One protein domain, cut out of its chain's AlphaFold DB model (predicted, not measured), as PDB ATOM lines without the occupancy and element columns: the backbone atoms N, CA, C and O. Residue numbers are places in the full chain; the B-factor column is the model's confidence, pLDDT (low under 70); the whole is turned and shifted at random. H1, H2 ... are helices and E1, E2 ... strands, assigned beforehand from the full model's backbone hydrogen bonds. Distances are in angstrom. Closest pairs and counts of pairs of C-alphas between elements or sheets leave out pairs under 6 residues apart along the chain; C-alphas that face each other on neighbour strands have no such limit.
ATOM      1  N   SER A   8      -9.128  23.088  24.141       93.88
ATOM      2  CA  SER A   8      -8.873  23.261  25.579       93.88
ATOM      3  C   SER A   8      -8.757  21.903  26.278       93.88
ATOM      4  O   SER A   8      -7.847  21.656  27.074       93.88
ATOM      5  N   GLN A   9      -9.644  20.974  25.924       95.31
ATOM      6  CA  GLN A   9      -9.623  19.606  26.427       95.31
ATOM      7  C   GLN A   9      -8.431  18.806  25.881       95.31
ATOM      8  O   GLN A   9      -7.886  17.964  26.601       95.31
ATOM      9  N   LEU A  10      -7.993  19.058  24.638       96.25
ATOM     10  CA  LEU A  10      -6.753  18.484  24.102       96.25
ATOM     11  C   LEU A  10      -5.542  18.911  24.939       96.25
ATOM     12  O   LEU A  10      -4.738  18.060  25.327       96.25
ATOM     13  N   GLU A  11      -5.401  20.209  25.204       95.25
ATOM     14  CA  GLU A  11      -4.283  20.759  25.972       95.25
ATOM     15  C   GLU A  11      -4.230  20.164  27.377       95.25
ATOM     16  O   GLU A  11      -3.178  19.675  27.796       95.25
ATOM     17  N   GLN A  12      -5.373  20.112  28.067       95.06
ATOM     18  CA  GLN A  12      -5.465  19.508  29.393       95.06
ATOM     19  C   GLN A  12      -4.991  18.046  29.385       95.06
ATOM     20  O   GLN A  12      -4.151  17.665  30.199       95.06
ATOM     21  N   LYS A  13      -5.457  17.239  28.422       94.88
ATOM     22  CA  LYS A  13      -5.043  15.831  28.283       94.88
ATOM     23  C   LYS A  13      -3.544  15.671  28.023       94.88
ATOM     24  O   LYS A  13      -2.957  14.678  28.437       94.88
ATOM     25  N   ILE A  14      -2.917  16.614  27.319       94.38
ATOM     26  CA  ILE A  14      -1.465  16.611  27.083       94.38
ATOM     27  C   ILE A  14      -0.708  16.954  28.371       94.38
ATOM     28  O   ILE A  14       0.307  16.324  28.667       94.38
ATOM     29  N   ILE A  15      -1.195  17.928  29.138       91.62
ATOM     30  CA  ILE A  15      -0.575  18.351  30.399       91.62
ATOM     31  C   ILE A  15      -0.649  17.230  31.445       91.62
ATOM     32  O   ILE A  15       0.352  16.951  32.100       91.62
ATOM     33  N   GLU A  16      -1.781  16.525  31.538       91.50
ATOM     34  CA  GLU A  16      -1.980  15.352  32.414       91.50
ATOM     35  C   GLU A  16      -1.008  14.190  32.119       91.50
ATOM     36  O   GLU A  16      -0.870  13.261  32.912       91.50
ATOM     37  N   GLU A  17      -0.312  14.227  30.980       88.12
ATOM     38  CA  GLU A  17       0.689  13.244  30.570       88.12
ATOM     39  C   GLU A  17       2.136  13.673  30.885       88.12
ATOM     40  O   GLU A  17       3.070  13.027  30.390       88.12
ATOM     41  N   ASP A  18       2.337  14.740  31.664       90.12
ATOM     42  CA  ASP A  18       3.642  15.345  31.971       90.12
ATOM     43  C   ASP A  18       4.407  15.776  30.704       90.12
ATOM     44  O   ASP A  18       5.609  15.532  30.537       90.12
ATOM     45  N   ILE A  19       3.690  16.374  29.749       94.69
ATOM     46  CA  ILE A  19       4.248  16.874  28.489       94.69
ATOM     47  C   ILE A  19       4.161  18.398  28.464       94.69
ATOM     48  O   ILE A  19       3.108  18.977  28.715       94.69
ATOM     49  N   VAL A  20       5.248  19.058  28.057       96.31
ATOM     50  CA  VAL A  20       5.240  20.505  27.825       96.31
ATOM     51  C   VAL A  20       4.728  20.791  26.416       96.31
ATOM     52  O   VAL A  20       5.368  20.421  25.428       96.31
ATOM     53  N   LEU A  21       3.599  21.488  26.311       95.88
ATOM     54  CA  LEU A  21       3.097  22.027  25.049       95.88
ATOM     55  C   LEU A  21       3.865  23.311  24.696       95.88
ATOM     56  O   LEU A  21       3.895  24.264  25.470       95.88
ATOM     57  N   LYS A  22       4.524  23.334  23.536       96.12
ATOM     58  CA  LYS A  22       5.348  24.469  23.070       96.12
ATOM     59  C   LYS A  22       4.616  25.427  22.142       96.12
ATOM     60  O   LYS A  22       5.140  26.496  21.846       96.12
ATOM     61  N   GLN A  23       3.456  25.022  21.648       92.00
ATOM     62  CA  GLN A  23       2.652  25.785  20.708       92.00
ATOM     63  C   GLN A  23       1.184  25.422  20.920       92.00
ATOM     64  O   GLN A  23       0.855  24.236  20.942       92.00
ATOM     65  N   THR A  24       0.329  26.435  21.032       91.62
ATOM     66  CA  THR A  24      -1.129  26.280  21.034       91.62
ATOM     67  C   THR A  24      -1.592  25.674  19.701       91.62
ATOM     68  O   THR A  24      -1.123  26.122  18.647       91.62
ATOM     69  N   PRO A  25      -2.471  24.659  19.708       93.38
ATOM     70  CA  PRO A  25      -3.042  24.103  18.490       93.38
ATOM     71  C   PRO A  25      -3.844  25.161  17.724       93.38
ATOM     72  O   PRO A  25      -4.460  26.050  18.308       93.38
ATOM     73  N   THR A  26      -3.838  25.061  16.397       93.19
ATOM     74  CA  THR A  26      -4.614  25.936  15.514       93.19
ATOM     75  C   THR A  26      -5.442  25.099  14.548       93.19
ATOM     76  O   THR A  26      -5.095  23.959  14.235       93.19
ATOM     77  N   VAL A  27      -6.549  25.656  14.053       90.00
ATOM     78  CA  VAL A  27      -7.443  24.957  13.112       90.00
ATOM     79  C   VAL A  27      -6.718  24.621  11.801       90.00
ATOM     80  O   VAL A  27      -6.863  23.517  11.280       90.00
ATOM     81  N   ASP A  28      -5.884  25.539  11.307       89.69
ATOM     82  CA  ASP A  28      -5.223  25.420  10.002       89.69
ATOM     83  C   ASP A  28      -4.133  24.340   9.958       89.69
ATOM     84  O   ASP A  28      -3.866  23.756   8.903       89.69
ATOM     85  N   GLU A  29      -3.481  24.072  11.093       92.12
ATOM     86  CA  GLU A  29      -2.374  23.126  11.174       92.12
ATOM     87  C   GLU A  29      -2.652  22.058  12.247       92.12
ATOM     88  O   GLU A  29      -2.420  22.307  13.430       92.12
ATOM     89  N   PRO A  30      -3.065  20.831  11.854       95.94
ATOM     90  CA  PRO A  30      -3.236  19.684  12.754       95.94
ATOM     91  C   PRO A  30      -1.890  19.132  13.249       95.94
ATOM     92  O   PRO A  30      -1.472  18.003  12.963       95.94
ATOM     93  N   SER A  31      -1.149  19.977  13.952       97.31
ATOM     94  CA  SER A  31       0.227  19.776  14.365       97.31
ATOM     95  C   SER A  31       0.398  20.203  15.811       97.31
ATOM     96  O   SER A  31      -0.075  21.255  16.227       97.31
ATOM     97  N   LEU A  32       1.122  19.391  16.572       97.62
ATOM     98  CA  LEU A  32       1.537  19.728  17.925       97.62
ATOM     99  C   LEU A  32       3.056  19.835  18.000       97.62
ATOM    100  O   LEU A  32       3.792  19.051  17.380       97.62
ATOM    101  N   MET A  33       3.526  20.787  18.804       97.69
ATOM    102  CA  MET A  33       4.919  20.885  19.223       97.69
ATOM    103  C   MET A  33       5.007  20.608  20.718       97.69
ATOM    104  O   MET A  33       4.484  21.362  21.529       97.69
ATOM    105  N   LEU A  34       5.657  19.503  21.063       97.88
ATOM    106  CA  LEU A  34       5.709  18.943  22.405       97.88
ATOM    107  C   LEU A  34       7.162  18.812  22.849       97.88
ATOM    108  O   LEU A  34       8.033  18.489  22.042       97.88
ATOM    109  N   GLU A  35       7.432  19.002  24.132       97.50
ATOM    110  CA  GLU A  35       8.746  18.786  24.730       97.50
ATOM    111  C   GLU A  35       8.647  17.855  25.940       97.50
ATOM    112  O   GLU A  35       7.765  17.997  26.786       97.50
ATOM    113  N   ARG A  36       9.566  16.887  25.995       95.81
ATOM    114  CA  ARG A  36       9.839  16.028  27.156       95.81
ATOM    115  C   ARG A  36      11.169  15.303  26.962       95.81
ATOM    116  O   ARG A  36      11.745  15.351  25.874       95.81
ATOM    117  N   GLU A  37      11.619  14.550  27.960       95.56
ATOM    118  CA  GLU A  37      12.720  13.614  27.741       95.56
ATOM    119  C   GLU A  37      12.236  12.465  26.844       95.56
ATOM    120  O   GLU A  37      11.312  11.726  27.193       95.56
ATOM    121  N   VAL A  38      12.841  12.321  25.663       94.62
ATOM    122  CA  VAL A  38      12.449  11.305  24.679       94.62
ATOM    123  C   VAL A  38      13.419  10.131  24.717       94.62
ATOM    124  O   VAL A  38      14.562  10.234  24.265       94.62
ATOM    125  N   ARG A  39      12.923   8.979  25.180       93.38
ATOM    126  CA  ARG A  39      13.566   7.664  25.047       93.38
ATOM    127  C   ARG A  39      12.667   6.761  24.210       93.38
ATOM    128  O   ARG A  39      11.463   6.745  24.427       93.38
ATOM    129  N   LEU A  40      13.229   6.023  23.251       91.44
ATOM    130  CA  LEU A  40      12.467   5.176  22.319       91.44
ATOM    131  C   LEU A  40      12.012   3.864  22.984       91.44
ATOM    132  O   LEU A  40      12.464   2.782  22.628       91.44
ATOM    133  N   THR A  41      11.146   3.976  23.988       93.19
ATOM    134  CA  THR A  41      10.607   2.858  24.772       93.19
ATOM    135  C   THR A  41       9.157   2.547  24.379       93.19
ATOM    136  O   THR A  41       8.482   3.388  23.773       93.19
ATOM    137  N   PRO A  42       8.620   1.372  24.762       92.25
ATOM    138  CA  PRO A  42       7.191   1.085  24.623       92.25
ATOM    139  C   PRO A  42       6.292   2.119  25.314       92.25
ATOM    140  O   PRO A  42       5.245   2.474  24.782       92.25
ATOM    141  N   GLU A  43       6.718   2.663  26.457       92.88
ATOM    142  CA  GLU A  43       5.993   3.727  27.163       92.88
ATOM    143  C   GLU A  43       5.900   5.006  26.319       92.88
ATOM    144  O   GLU A  43       4.832   5.610  26.200       92.88
ATOM    145  N   PHE A  44       7.004   5.399  25.674       94.44
ATOM    146  CA  PHE A  44       6.998   6.535  24.760       94.44
ATOM    147  C   PHE A  44       6.070   6.282  23.571       94.44
ATOM    148  O   PHE A  44       5.222   7.125  23.291       94.44
ATOM    149  N   ASN A  45       6.149   5.106  22.941       94.94
ATOM    150  CA  ASN A  45       5.224   4.705  21.877       94.94
ATOM    151  C   ASN A  45       3.762   4.794  22.340       94.94
ATOM    152  O   ASN A  45       2.921   5.359  21.647       94.94
ATOM    153  N   PHE A  46       3.444   4.305  23.537       94.00
ATOM    154  CA  PHE A  46       2.085   4.389  24.056       94.00
ATOM    155  C   PHE A  46       1.629   5.840  24.270       94.00
ATOM    156  O   PHE A  46       0.514   6.207  23.897       94.00
ATOM    157  N   LYS A  47       2.491   6.699  24.820       94.81
ATOM    158  CA  LYS A  47       2.168   8.120  25.007       94.81
ATOM    159  C   LYS A  47       1.947   8.828  23.668       94.81
ATOM    160  O   LYS A  47       0.988   9.575  23.520       94.81
ATOM    161  N   GLN A  48       2.766   8.533  22.664       95.31
ATOM    162  CA  GLN A  48       2.574   9.051  21.309       95.31
ATOM    163  C   GLN A  48       1.256   8.610  20.681       95.31
ATOM    164  O   GLN A  48       0.580   9.417  20.047       95.31
ATOM    165  N   LEU A  49       0.894   7.340  20.866       96.62
ATOM    166  CA  LEU A  49      -0.361   6.793  20.373       96.62
ATOM    167  C   LEU A  49      -1.564   7.483  21.021       96.62
ATOM    168  O   LEU A  49      -2.501   7.836  20.311       96.62
ATOM    169  N   ARG A  50      -1.519   7.724  22.339       95.62
ATOM    170  CA  ARG A  50      -2.564   8.469  23.055       95.62
ATOM    171  C   ARG A  50      -2.705   9.893  22.544       95.62
ATOM    172  O   ARG A  50      -3.808  10.280  22.179       95.62
ATOM    173  N   VAL A  51      -1.601  10.634  22.423       96.94
ATOM    174  CA  VAL A  51      -1.636  12.000  21.873       96.94
ATOM    175  C   VAL A  51      -2.217  12.001  20.458       96.94
ATOM    176  O   VAL A  51      -3.089  12.809  20.161       96.94
ATOM    177  N   LEU A  52      -1.803  11.073  19.589       97.31
ATOM    178  CA  LEU A  52      -2.361  10.978  18.238       97.31
ATOM    179  C   LEU A  52      -3.860  10.652  18.259       97.31
ATOM    180  O   LEU A  52      -4.624  11.255  17.511       97.31
ATOM    181  N   ALA A  53      -4.293   9.720  19.111       96.00
ATOM    182  CA  ALA A  53      -5.705   9.396  19.274       96.00
ATOM    183  C   ALA A  53      -6.507  10.599  19.793       96.00
ATOM    184  O   ALA A  53      -7.624  10.810  19.337       96.00
ATOM    185  N   HIS A  54      -5.922  11.414  20.675       95.75
ATOM    186  CA  HIS A  54      -6.528  12.660  21.124       95.75
ATOM    187  C   HIS A  54      -6.699  13.648  19.973       95.75
ATOM    188  O   HIS A  54      -7.817  14.082  19.731       95.75
ATOM    189  N   MET A  55      -5.642  13.915  19.197       96.88
ATOM    190  CA  MET A  55      -5.727  14.782  18.012       96.88
ATOM    191  C   MET A  55      -6.794  14.310  17.010       96.88
ATOM    192  O   MET A  55      -7.475  15.124  16.399       96.88
ATOM    193  N   LEU A  56      -6.958  12.993  16.845       95.94
ATOM    194  CA  LEU A  56      -7.943  12.391  15.938       95.94
ATOM    195  C   LEU A  56      -9.404  12.522  16.405       95.94
ATOM    196  O   LEU A  56     -10.311  12.214  15.618       95.94
ATOM    197  N   SER A  57      -9.613  12.939  17.654       94.94
ATOM    198  CA  SER A  57     -10.914  13.166  18.292       94.94
ATOM    199  C   SER A  57     -11.198  14.648  18.557       94.94
ATOM    200  O   SER A  57     -12.205  14.958  19.186       94.94
ATOM    201  N   VAL A  58     -10.340  15.551  18.077       96.25
ATOM    202  CA  VAL A  58     -10.574  16.993  18.168       96.25
ATOM    203  C   VAL A  58     -11.628  17.416  17.153       96.25
ATOM    204  O   VAL A  58     -11.535  17.050  15.977       96.25
ATOM    205  N   GLU A  59     -12.623  18.174  17.604       95.56
ATOM    206  CA  GLU A  59     -13.737  18.630  16.772       95.56
ATOM    207  C   GLU A  59     -13.256  19.498  15.602       95.56
ATOM    208  O   GLU A  59     -13.602  19.241  14.449       95.56
ATOM    209  N   GLU A  60     -12.375  20.448  15.888       95.75
ATOM    210  CA  GLU A  60     -11.806  21.415  14.952       95.75
ATOM    211  C   GLU A  60     -10.948  20.757  13.857       95.75
ATOM    212  O   GLU A  60     -10.682  21.361  12.818       95.75
ATOM    213  N   TRP A  61     -10.522  19.505  14.060       96.12
ATOM    214  CA  TRP A  61      -9.699  18.745  13.115       96.12
ATOM    215  C   TRP A  61     -10.414  17.531  12.514       96.12
ATOM    216  O   TRP A  61      -9.760  16.655  11.940       96.12
ATOM    217  N   GLN A  62     -11.744  17.449  12.594       91.88
ATOM    218  CA  GLN A  62     -12.492  16.302  12.061       91.88
ATOM    219  C   GLN A  62     -12.219  16.022  10.575       91.88
ATOM    220  O   GLN A  62     -12.057  14.859  10.190       91.88
ATOM    221  N   ASP A  63     -12.091  17.077   9.768       91.62
ATOM    222  CA  ASP A  63     -11.865  16.995   8.319       91.62
ATOM    223  C   ASP A  63     -10.378  16.985   7.920       91.62
ATOM    224  O   ASP A  63     -10.024  16.939   6.732       91.62
ATOM    225  N   ALA A  64      -9.474  16.995   8.903       95.44
ATOM    226  CA  ALA A  64      -8.045  16.981   8.650       95.44
ATOM    227  C   ALA A  64      -7.594  15.668   7.988       95.44
ATOM    228  O   ALA A  64      -7.916  14.549   8.394       95.44
ATOM    229  N   ASN A  65      -6.760  15.801   6.955       95.50
ATOM    230  CA  ASN A  65      -6.246  14.654   6.199       95.50
ATOM    231  C   ASN A  65      -4.946  14.088   6.764       95.50
ATOM    232  O   ASN A  65      -4.564  12.960   6.419       95.50
ATOM    233  N   ALA A  66      -4.239  14.882   7.562       97.06
ATOM    234  CA  ALA A  66      -2.952  14.534   8.119       97.06
ATOM    235  C   ALA A  66      -2.733  15.225   9.463       97.06
ATOM    236  O   ALA A  66      -3.192  16.342   9.661       97.06
ATOM    237  N   PHE A  67      -1.995  14.549  10.337       98.25
ATOM    238  CA  PHE A  67      -1.706  14.952  11.705       98.25
ATOM    239  C   PHE A  67      -0.212  14.809  11.970       98.25
ATOM    240  O   PHE A  67       0.428  13.868  11.481       98.25
ATOM    241  N   LYS A  68       0.362  15.724  12.750       98.25
ATOM    242  CA  LYS A  68       1.799  15.742  13.033       98.25
ATOM    243  C   LYS A  68       2.068  16.000  14.509       98.25
ATOM    244  O   LYS A  68       1.541  16.932  15.094       98.25
ATOM    245  N   ILE A  69       2.962  15.222  15.103       98.44
ATOM    246  CA  ILE A  69       3.427  15.442  16.474       98.44
ATOM    247  C   ILE A  69       4.937  15.612  16.438       98.44
ATOM    248  O   ILE A  69       5.668  14.688  16.078       98.44
ATOM    249  N   ASN A  70       5.406  16.800  16.800       98.19
ATOM    250  CA  ASN A  70       6.818  17.139  16.869       98.19
ATOM    251  C   ASN A  70       7.279  17.077  18.321       98.19
ATOM    252  O   ASN A  70       6.967  17.969  19.098       98.19
ATOM    253  N   TRP A  71       8.076  16.073  18.657       98.06
ATOM    254  CA  TRP A  71       8.704  15.943  19.963       98.06
ATOM    255  C   TRP A  71      10.100  16.559  19.948       98.06
ATOM    256  O   TRP A  71      10.953  16.185  19.135       98.06
ATOM    257  N   ILE A  72      10.332  17.494  20.858       97.50
ATOM    258  CA  ILE A  72      11.634  18.058  21.195       97.50
ATOM    259  C   ILE A  72      12.151  17.292  22.409       97.50
ATOM    260  O   ILE A  72      11.438  17.153  23.402       97.50
ATOM    261  N   ASN A  73      13.372  16.764  22.313       96.88
ATOM    262  CA  ASN A  73      13.991  16.098  23.449       96.88
ATOM    263  C   ASN A  73      14.533  17.151  24.418       96.88
ATOM    264  O   ASN A  73      15.446  17.897  24.055       96.88
ATOM    265  N   SER A  74      13.984  17.202  25.629       96.81
ATOM    266  CA  SER A  74      14.422  18.145  26.661       96.81
ATOM    267  C   SER A  74      15.809  17.813  27.213       96.81
ATOM    268  O   SER A  74      16.472  18.692  27.753       96.81
ATOM    269  N   ASN A  75      16.275  16.565  27.066       95.00
ATOM    270  CA  ASN A  75      17.580  16.147  27.561       95.00
ATOM    271  C   ASN A  75      18.678  16.421  26.510       95.00
ATOM    272  O   ASN A  75      18.759  15.712  25.496       95.00
ATOM    273  N   PRO A  76      19.571  17.406  26.734       90.50
ATOM    274  CA  PRO A  76      20.603  17.768  25.770       90.50
ATOM    275  C   PRO A  76      21.722  16.723  25.665       90.50
ATOM    276  O   PRO A  76      22.506  16.783  24.721       90.50
ATOM    277  N   ASN A  77      21.802  15.749  26.565       93.81
ATOM    278  CA  ASN A  77      22.849  14.728  26.523       93.81
ATOM    279  C   ASN A  77      22.459  13.529  25.651       93.81
ATOM    280  O   ASN A  77      23.319  12.748  25.250       93.81
ATOM    281  N   LEU A  78      21.174  13.384  25.305       93.38
ATOM    282  CA  LEU A  78      20.725  12.309  24.426       93.38
ATOM    283  C   LEU A  78      21.043  12.616  22.944       93.38
ATOM    284  O   LEU A  78      20.866  13.754  22.488       93.38
ATOM    285  N   PRO A  79      21.460  11.608  22.145       94.50
ATOM    286  CA  PRO A  79      21.758  11.801  20.721       94.50
ATOM    287  C   PRO A  79      20.543  12.213  19.882       94.50
ATOM    288  O   PRO A  79      20.683  12.923  18.884       94.50
ATOM    289  N   LEU A  80      19.348  11.749  20.256       96.12
ATOM    290  CA  LEU A  80      18.100  12.073  19.573       96.12
ATOM    291  C   LEU A  80      17.662  13.492  19.953       96.12
ATOM    292  O   LEU A  80      17.249  13.729  21.083       96.12
ATOM    293  N   LYS A  81      17.721  14.429  19.002       96.38
ATOM    294  CA  LYS A  81      17.321  15.831  19.195       96.38
ATOM    295  C   LYS A  81      15.810  16.011  19.075       96.38
ATOM    296  O   LYS A  81      15.201  16.736  19.857       96.38
ATOM    297  N   ARG A  82      15.212  15.402  18.049       96.56
ATOM    298  CA  ARG A  82      13.771  15.474  17.782       96.56
ATOM    299  C   ARG A  82      13.253  14.143  17.274       96.56
ATOM    300  O   ARG A  82      13.941  13.447  16.530       96.56
ATOM    301  N   PHE A  83      12.007  13.858  17.605       97.81
ATOM    302  CA  PHE A  83      11.232  12.780  17.010       97.81
ATOM    303  C   PHE A  83       9.964  13.375  16.403       97.81
ATOM    304  O   PHE A  83       9.349  14.257  16.994       97.81
ATOM    305  N   VAL A  84       9.549  12.906  15.231       98.00
ATOM    306  CA  VAL A  84       8.291  13.332  14.610       98.00
ATOM    307  C   VAL A  84       7.444  12.112  14.283       98.00
ATOM    308  O   VAL A  84       7.911  11.224  13.570       98.00
ATOM    309  N   LEU A  85       6.200  12.102  14.762       98.31
ATOM    310  CA  LEU A  85       5.160  11.194  14.283       98.31
ATOM    311  C   LEU A  85       4.310  11.945  13.260       98.31
ATOM    312  O   LEU A  85       3.863  13.057  13.528       98.31
ATOM    313  N   TYR A  86       4.092  11.356  12.093       98.19
ATOM    314  CA  TYR A  86       3.223  11.917  11.067       98.19
ATOM    315  C   TYR A  86       2.234  10.860  10.605       98.19
ATOM    316  O   TYR A  86       2.637   9.785  10.168       98.19
ATOM    317  N   TYR A  87       0.950  11.176  10.666       98.44
ATOM    318  CA  TYR A  87      -0.123  10.304  10.223       98.44
ATOM    319  C   TYR A  87      -0.872  10.957   9.069       98.44
ATOM    320  O   TYR A  87      -1.291  12.102   9.175       98.44
ATOM    321  N   HIS A  88      -1.061  10.236   7.970       97.81
ATOM    322  CA  HIS A  88      -1.871  10.674   6.841       97.81
ATOM    323  C   HIS A  88      -3.085   9.759   6.714       97.81
ATOM    324  O   HIS A  88      -2.991   8.656   6.175       97.81
ATOM    325  N   GLN A  89      -4.235  10.262   7.153       95.44
ATOM    326  CA  GLN A  89      -5.484   9.517   7.256       95.44
ATOM    327  C   GLN A  89      -5.967   8.994   5.904       95.44
ATOM    328  O   GLN A  89      -6.140   7.793   5.746       95.44
ATOM    329  N   LYS A  90      -6.097   9.861   4.890       94.19
ATOM    330  CA  LYS A  90      -6.554   9.434   3.551       94.19
ATOM    331  C   LYS A  90      -5.662   8.373   2.899       94.19
ATOM    332  O   LYS A  90      -6.157   7.550   2.141       94.19
ATOM    333  N   LYS A  91      -4.354   8.395   3.177       96.94
ATOM    334  CA  LYS A  91      -3.399   7.430   2.614       96.94
ATOM    335  C   LYS A  91      -3.190   6.204   3.507       96.94
ATOM    336  O   LYS A  91      -2.503   5.285   3.080       96.94
ATOM    337  N   ASN A  92      -3.748   6.179   4.721       97.00
ATOM    338  CA  ASN A  92      -3.476   5.168   5.749       97.00
ATOM    339  C   ASN A  92      -1.968   4.959   5.992       97.00
ATOM    340  O   ASN A  92      -1.484   3.831   6.103       97.00
ATOM    341  N   ILE A  93      -1.212   6.059   6.020       97.50
ATOM    342  CA  ILE A  93       0.245   6.042   6.175       97.50
ATOM    343  C   ILE A  93       0.620   6.632   7.525       97.50
ATOM    344  O   ILE A  93       0.206   7.739   7.860       97.50
ATOM    345  N   LEU A  94       1.489   5.934   8.246       97.94
ATOM    346  CA  LEU A  94       2.130   6.429   9.450       97.94
ATOM    347  C   LEU A  94       3.641   6.503   9.228       97.94
ATOM    348  O   LEU A  94       4.255   5.550   8.757       97.94
ATOM    349  N   LYS A  95       4.248   7.640   9.552       97.94
ATOM    350  CA  LYS A  95       5.679   7.893   9.403       97.94
ATOM    351  C   LYS A  95       6.287   8.291  10.730       97.94
ATOM    352  O   LYS A  95       5.704   9.079  11.474       97.94
ATOM    353  N   LYS A  96       7.498   7.811  10.964       97.69
ATOM    354  CA  LYS A  96       8.370   8.268  12.036       97.69
ATOM    355  C   LYS A  96       9.589   8.925  11.430       97.69
ATOM    356  O   LYS A  96      10.146   8.426  10.458       97.69
ATOM    357  N   LYS A  97      10.004  10.047  12.000       97.50
ATOM    358  CA  LYS A  97      11.262  10.700  11.653       97.50
ATOM    359  C   LYS A  97      12.072  10.924  12.915       97.50
ATOM    360  O   LYS A  97      11.606  11.586  13.841       97.50
ATOM    361  N   TYR A  98      13.300  10.436  12.908       96.75
ATOM    362  CA  TYR A  98      14.256  10.561  13.996       96.75
ATOM    363  C   TYR A  98      15.342  11.536  13.558       96.75
ATOM    364  O   TYR A  98      15.992  11.345  12.532       96.75
ATOM    365  N   VAL A  99      15.520  12.616  14.311       96.44
ATOM    366  CA  VAL A  99      16.533  13.634  14.029       96.44
ATOM    367  C   VAL A  99      17.595  13.545  15.109       96.44
ATOM    368  O   VAL A  99      17.371  13.961  16.247       96.44
ATOM    369  N   TYR A 100      18.751  13.007  14.744       95.56
ATOM    370  CA  TYR A 100      19.903  12.871  15.628       95.56
ATOM    371  C   TYR A 100      20.850  14.068  15.493       95.56
ATOM    372  O   TYR A 100      20.898  14.738  14.461       95.56
ATOM    373  N   LYS A 101      21.616  14.353  16.544       92.00
ATOM    374  CA  LYS A 101      22.659  15.386  16.518       92.00
ATOM    375  C   LYS A 101      23.810  14.946  15.612       92.00
ATOM    376  O   LYS A 101      24.324  13.844  15.771       92.00
ATOM    377  N   GLY A 102      24.201  15.804  14.669       89.56
ATOM    378  CA  GLY A 102      25.350  15.563  13.786       89.56
ATOM    379  C   GLY A 102      25.196  14.389  12.810       89.56
ATOM    380  O   GLY A 102      26.194  13.935  12.265       89.56
ATOM    381  N   ARG A 103      23.978  13.873  12.592       89.94
ATOM    382  CA  ARG A 103      23.704  12.772  11.653       89.94
ATOM    383  C   ARG A 103      22.509  13.100  10.765       89.94
ATOM    384  O   ARG A 103      21.692  13.958  11.101       89.94
ATOM    385  N   GLN A 104      22.398  12.389   9.646       89.00
ATOM    386  CA  GLN A 104      21.203  12.448   8.810       89.00
ATOM    387  C   GLN A 104      19.978  11.930   9.573       89.00
ATOM    388  O   GLN A 104      20.083  11.117  10.495       89.00
ATOM    389  N   ALA A 105      18.806  12.450   9.213       93.69
ATOM    390  CA  ALA A 105      17.561  12.019   9.825       93.69
ATOM    391  C   ALA A 105      17.140  10.655   9.266       93.69
ATOM    392  O   ALA A 105      17.060  10.496   8.051       93.69
ATOM    393  N   LEU A 106      16.797   9.722  10.153       95.50
ATOM    394  CA  LEU A 106      16.186   8.446   9.787       95.50
ATOM    395  C   LEU A 106      14.682   8.654   9.595       95.50
ATOM    396  O   LEU A 106      14.040   9.324  10.411       95.50
ATOM    397  N   ILE A 107      14.112   8.091   8.533       97.00
ATOM    398  CA  ILE A 107      12.670   8.112   8.283       97.00
ATOM    399  C   ILE A 107      12.196   6.681   8.087       97.00
ATOM    400  O   ILE A 107      12.726   5.958   7.254       97.00
ATOM    401  N   GLU A 108      11.147   6.305   8.806       97.50
ATOM    402  CA  GLU A 108      10.493   5.014   8.646       97.50
ATOM    403  C   GLU A 108       9.003   5.204   8.360       97.50
ATOM    404  O   GLU A 108       8.386   6.180   8.796       97.50
ATOM    405  N   GLN A 109       8.404   4.258   7.642       97.88
ATOM    406  CA  GLN A 109       6.995   4.279   7.274       97.88
ATOM    407  C   GLN A 109       6.325   2.933   7.495       97.88
ATOM    408  O   GLN A 109       6.882   1.876   7.207       97.88
ATOM    409  N   LYS A 110       5.076   3.004   7.938       97.69
ATOM    410  CA  LYS A 110       4.133   1.902   8.020       97.69
ATOM    411  C   LYS A 110       2.903   2.252   7.182       97.69
ATOM    412  O   LYS A 110       2.352   3.346   7.299       97.69
ATOM    413  N   ASN A 111       2.510   1.330   6.312       96.75
ATOM    414  CA  ASN A 111       1.333   1.461   5.448       96.75
ATOM    415  C   ASN A 111       0.127   0.750   6.071       96.75
ATOM    416  O   ASN A 111       0.285  -0.032   7.008       96.75
ATOM    417  N   ASN A 112      -1.059   0.978   5.504       96.06
ATOM    418  CA  ASN A 112      -2.314   0.328   5.897       96.06
ATOM    419  C   ASN A 112      -2.686   0.545   7.375       96.06
ATOM    420  O   ASN A 112      -3.304  -0.308   8.009       96.06
ATOM    421  N   VAL A 113      -2.321   1.702   7.929       96.50
ATOM    422  CA  VAL A 113      -2.674   2.104   9.293       96.50
ATOM    423  C   VAL A 113      -3.931   2.965   9.235       96.50
ATOM    424  O   VAL A 113      -3.870   4.103   8.784       96.50
ATOM    425  N   SER A 114      -5.073   2.427   9.663       95.88
ATOM    426  CA  SER A 114      -6.348   3.156   9.650       95.88
ATOM    427  C   SER A 114      -6.587   3.956  10.937       95.88
ATOM    428  O   SER A 114      -6.098   3.593  12.011       95.88
ATOM    429  N   LYS A 115      -7.426   5.003  10.860       95.44
ATOM    430  CA  LYS A 115      -7.841   5.818  12.026       95.44
ATOM    431  C   LYS A 115      -8.423   4.936  13.133       95.44
ATOM    432  O   LYS A 115      -8.044   5.058  14.292       95.44
ATOM    433  N   ARG A 116      -9.304   4.000  12.758       94.19
ATOM    434  CA  ARG A 116      -9.947   3.062  13.690       94.19
ATOM    435  C   ARG A 116      -8.931   2.153  14.385       94.19
ATOM    436  O   ARG A 116      -9.089   1.887  15.573       94.19
ATOM    437  N   ALA A 117      -7.902   1.694  13.671       94.75
ATOM    438  CA  ALA A 117      -6.850   0.871  14.263       94.75
ATOM    439  C   ALA A 117      -6.049   1.647  15.318       94.75
ATOM    440  O   ALA A 117      -5.785   1.104  16.386       94.75
ATOM    441  N   LEU A 118      -5.722   2.917  15.052       96.25
ATOM    442  CA  LEU A 118      -4.994   3.778  15.992       96.25
ATOM    443  C   LEU A 118      -5.805   4.079  17.255       96.25
ATOM    444  O   LEU A 118      -5.297   3.886  18.356       96.25
ATOM    445  N   ILE A 119      -7.067   4.495  17.104       95.00
ATOM    446  CA  ILE A 119      -7.927   4.799  18.258       95.00
ATOM    447  C   ILE A 119      -8.156   3.539  19.101       95.00
ATOM    448  O   ILE A 119      -7.925   3.555  20.306       95.00
ATOM    449  N   GLY A 120      -8.498   2.412  18.465       94.69
ATOM    450  CA  GLY A 120      -8.706   1.157  19.187       94.69
ATOM    451  C   GLY A 120      -7.437   0.627  19.868       94.69
ATOM    452  O   GLY A 120      -7.520   0.018  20.931       94.69
ATOM    453  N   ALA A 121      -6.253   0.848  19.289       94.94
ATOM    454  CA  ALA A 121      -4.992   0.496  19.940       94.94
ATOM    455  C   ALA A 121      -4.712   1.391  21.162       94.94
ATOM    456  O   ALA A 121      -4.257   0.886  22.186       94.94
ATOM    457  N   ALA A 122      -5.036   2.688  21.093       94.62
ATOM    458  CA  ALA A 122      -4.913   3.597  22.233       94.62
ATOM    459  C   ALA A 122      -5.809   3.160  23.407       94.62
ATOM    460  O   ALA A 122      -5.335   3.078  24.539       94.62
ATOM    461  N   GLU A 123      -7.066   2.805  23.124       93.25
ATOM    462  CA  GLU A 123      -8.032   2.298  24.114       93.25
ATOM    463  C   GLU A 123      -7.547   1.005  24.784       93.25
ATOM    464  O   GLU A 123      -7.631   0.860  26.003       93.25
ATOM    465  N   ARG A 124      -6.975   0.081  24.001       94.00
ATOM    466  CA  ARG A 124      -6.429  -1.193  24.503       94.00
ATOM    467  C   ARG A 124      -5.045  -1.078  25.144       94.00
ATOM    468  O   ARG A 124      -4.509  -2.088  25.590       94.00
ATOM    469  N   ARG A 125      -4.453   0.119  25.181       91.50
ATOM    470  CA  ARG A 125      -3.067   0.353  25.618       91.50
ATOM    471  C   ARG A 125      -2.018  -0.451  24.840       91.50
ATOM    472  O   ARG A 125      -0.978  -0.829  25.374       91.50
ATOM    473  N   ASP A 126      -2.279  -0.681  23.560       92.38
ATOM    474  CA  ASP A 126      -1.417  -1.456  22.676       92.38
ATOM    475  C   ASP A 126      -0.370  -0.557  22.001       92.38
ATOM    476  O   ASP A 126      -0.599   0.051  20.952       92.38
ATOM    477  N   ALA A 127       0.814  -0.479  22.610       89.38
ATOM    478  CA  ALA A 127       1.950   0.258  22.064       89.38
ATOM    479  C   ALA A 127       2.554  -0.394  20.802       89.38
ATOM    480  O   ALA A 127       3.301   0.268  20.074       89.38
ATOM    481  N   GLY A 128       2.246  -1.669  20.527       90.31
ATOM    482  CA  GLY A 128       2.825  -2.454  19.433       90.31
ATOM    483  C   GLY A 128       2.501  -1.880  18.055       90.31
ATOM    484  O   GLY A 128       3.334  -1.920  17.147       90.31
ATOM    485  N   VAL A 129       1.352  -1.204  17.916       92.94
ATOM    486  CA  VAL A 129       0.981  -0.507  16.672       92.94
ATOM    487  C   VAL A 129       2.036   0.520  16.246       92.94
ATOM    488  O   VAL A 129       2.270   0.687  15.043       92.94
ATOM    489  N   LEU A 130       2.697   1.154  17.223       94.00
ATOM    490  CA  LEU A 130       3.819   2.061  17.019       94.00
ATOM    491  C   LEU A 130       5.175   1.377  17.220       94.00
ATOM    492  O   LEU A 130       6.167   1.951  16.807       94.00
ATOM    493  N   GLY A 131       5.266   0.190  17.813       89.62
ATOM    494  CA  GLY A 131       6.536  -0.514  18.021       89.62
ATOM    495  C   GLY A 131       7.089  -1.203  16.772       89.62
ATOM    496  O   GLY A 131       8.301  -1.240  16.590       89.62
ATOM    497  N   GLU A 132       6.215  -1.707  15.897       89.12
ATOM    498  CA  GLU A 132       6.596  -2.702  14.882       89.12
ATOM    499  C   GLU A 132       6.045  -2.407  13.477       89.12
ATOM    500  O   GLU A 132       5.094  -1.636  13.296       89.12
ATOM    501  N   GLY A 133       6.613  -3.067  12.460       92.12
ATOM    502  CA  GLY A 133       6.117  -3.051  11.074       92.12
ATOM    503  C   GLY A 133       6.451  -1.789  10.271       92.12
ATOM    504  O   GLY A 133       5.915  -1.593   9.180       92.12
ATOM    505  N   PHE A 134       7.317  -0.929  10.806       96.38
ATOM    506  CA  PHE A 134       7.884   0.206  10.086       96.38
ATOM    507  C   PHE A 134       9.039  -0.257   9.194       96.38
ATOM    508  O   PHE A 134       9.812  -1.134   9.571       96.38
ATOM    509  N   LYS A 135       9.150   0.334   8.005       96.62
ATOM    510  CA  LYS A 135      10.268   0.129   7.079       96.62
ATOM    511  C   LYS A 135      10.995   1.445   6.879       96.62
ATOM    512  O   LYS A 135      10.337   2.466   6.658       96.62
ATOM    513  N   GLU A 136      12.321   1.423   6.943       94.88
ATOM    514  CA  GLU A 136      13.135   2.580   6.581       94.88
ATOM    515  C   GLU A 136      12.833   3.002   5.140       94.88
ATOM    516  O   GLU A 136      12.677   2.166   4.248       94.88
ATOM    517  N   ILE A 137      12.715   4.310   4.925       91.50
ATOM    518  CA  ILE A 137      12.610   4.890   3.595       91.50
ATOM    519  C   ILE A 137      13.878   5.690   3.361       91.50
ATOM    520  O   ILE A 137      14.040   6.793   3.890       91.50
TER     521      ILE A 137
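Overview. This is residues 8 to 137 of the 139 residues of an uncharacterized protein of Bacillus benzoevorans (UniProt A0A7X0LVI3). A twisted sheet of five strands forms a wall, with H2 slantwise over one face and the opposite face bare of named helices. The other three helices pack on H2, H1 at its residues 51 to 55 alone, H3 closest at Ala 53 and H4 closest at Asn 45, while residues 20 to 21 and 135 to 136 add short pairings to the edge strands E1 and E5. The 130 printed residues hold four named helices and five named strands, in the order H1 E1 H2 E2 E3 E4 E5 H3 H4; the class is mixed, helices and strands. The sheet's order is E1 E2 E3 E4 E5, also mixed: E1 and E2 are parallel, the other neighbours antiparallel. The whole is compact, with a radius of gyration of the C-alphas of 13.9 A and spans of 39 by 31 by 28 A.

Arrangement. E2, residues 66 to 73, E3, residues 80 to 88, E4, residues 93 to 100, and E5, residues 106 to 110, form a meander, each strand the antiparallel neighbour and hairpin partner of the one before. N 69 and O 85 are 2.8 A apart, N 86 and O 95 2.9 A, and N 108 and O 96 2.9 A, each within hydrogen-bond range. E1, residues 31 to 36, is parallel to E2 at 21 degrees, with N 34 and O 70 2.8 A apart. E1, H2, residues 42 to 55, and E2 make a strand-helix-strand unit, two parallel strands joined through a helix, with a right-handed crossover. H2 is on the sheet at a height of 10.3 A, over E2 and E3, and gives the domain two layers, helix and sheet; on the local plane it stands at 42 degrees to E2. H2 is the hub. It touches H3, residues 115 to 123, at a steep tilt of 56 degrees, opposite ways; the closest C-alphas, of Ala 53 and Ile 119, are 5.2 A apart. It touches H4, residues 128 to 131, with the C-alphas of Asn 45 and Leu 130 closest at 5.7 A; H4 only grazes the sheet. With residues 51 to 55 alone, H2 touches H1, residues 8 to 15, at a shallow tilt of 8 degrees, opposite ways; the C-alphas of Leu 10 and His 54 are closest at 6.5 A. H1 and H3 are apart. In H1, H2 and H3 every O i to N i+4 pair is within hydrogen-bond range; H4 is too short for one.

Along the chain. E3 is 23.7 A from first to last C-alpha, E2 and E4 22.9 A each, H2 20.0 A, E1 16.4 A and E5 13.8 A. H1 begins at C-alpha 8, (-8.873, 23.261, 25.579), and H4 ends at C-alpha 131, (6.536, -0.514, 18.021).

Size, cuts and confidence. The C-alphas farthest apart, of Glu 59 and Gly 102, are 39.3 A apart. The printed part has no cut, and the link from H1 to E1 is long, with 15 residues. The mean pLDDT of the printed part is 94.9, and no printed residue is under 70.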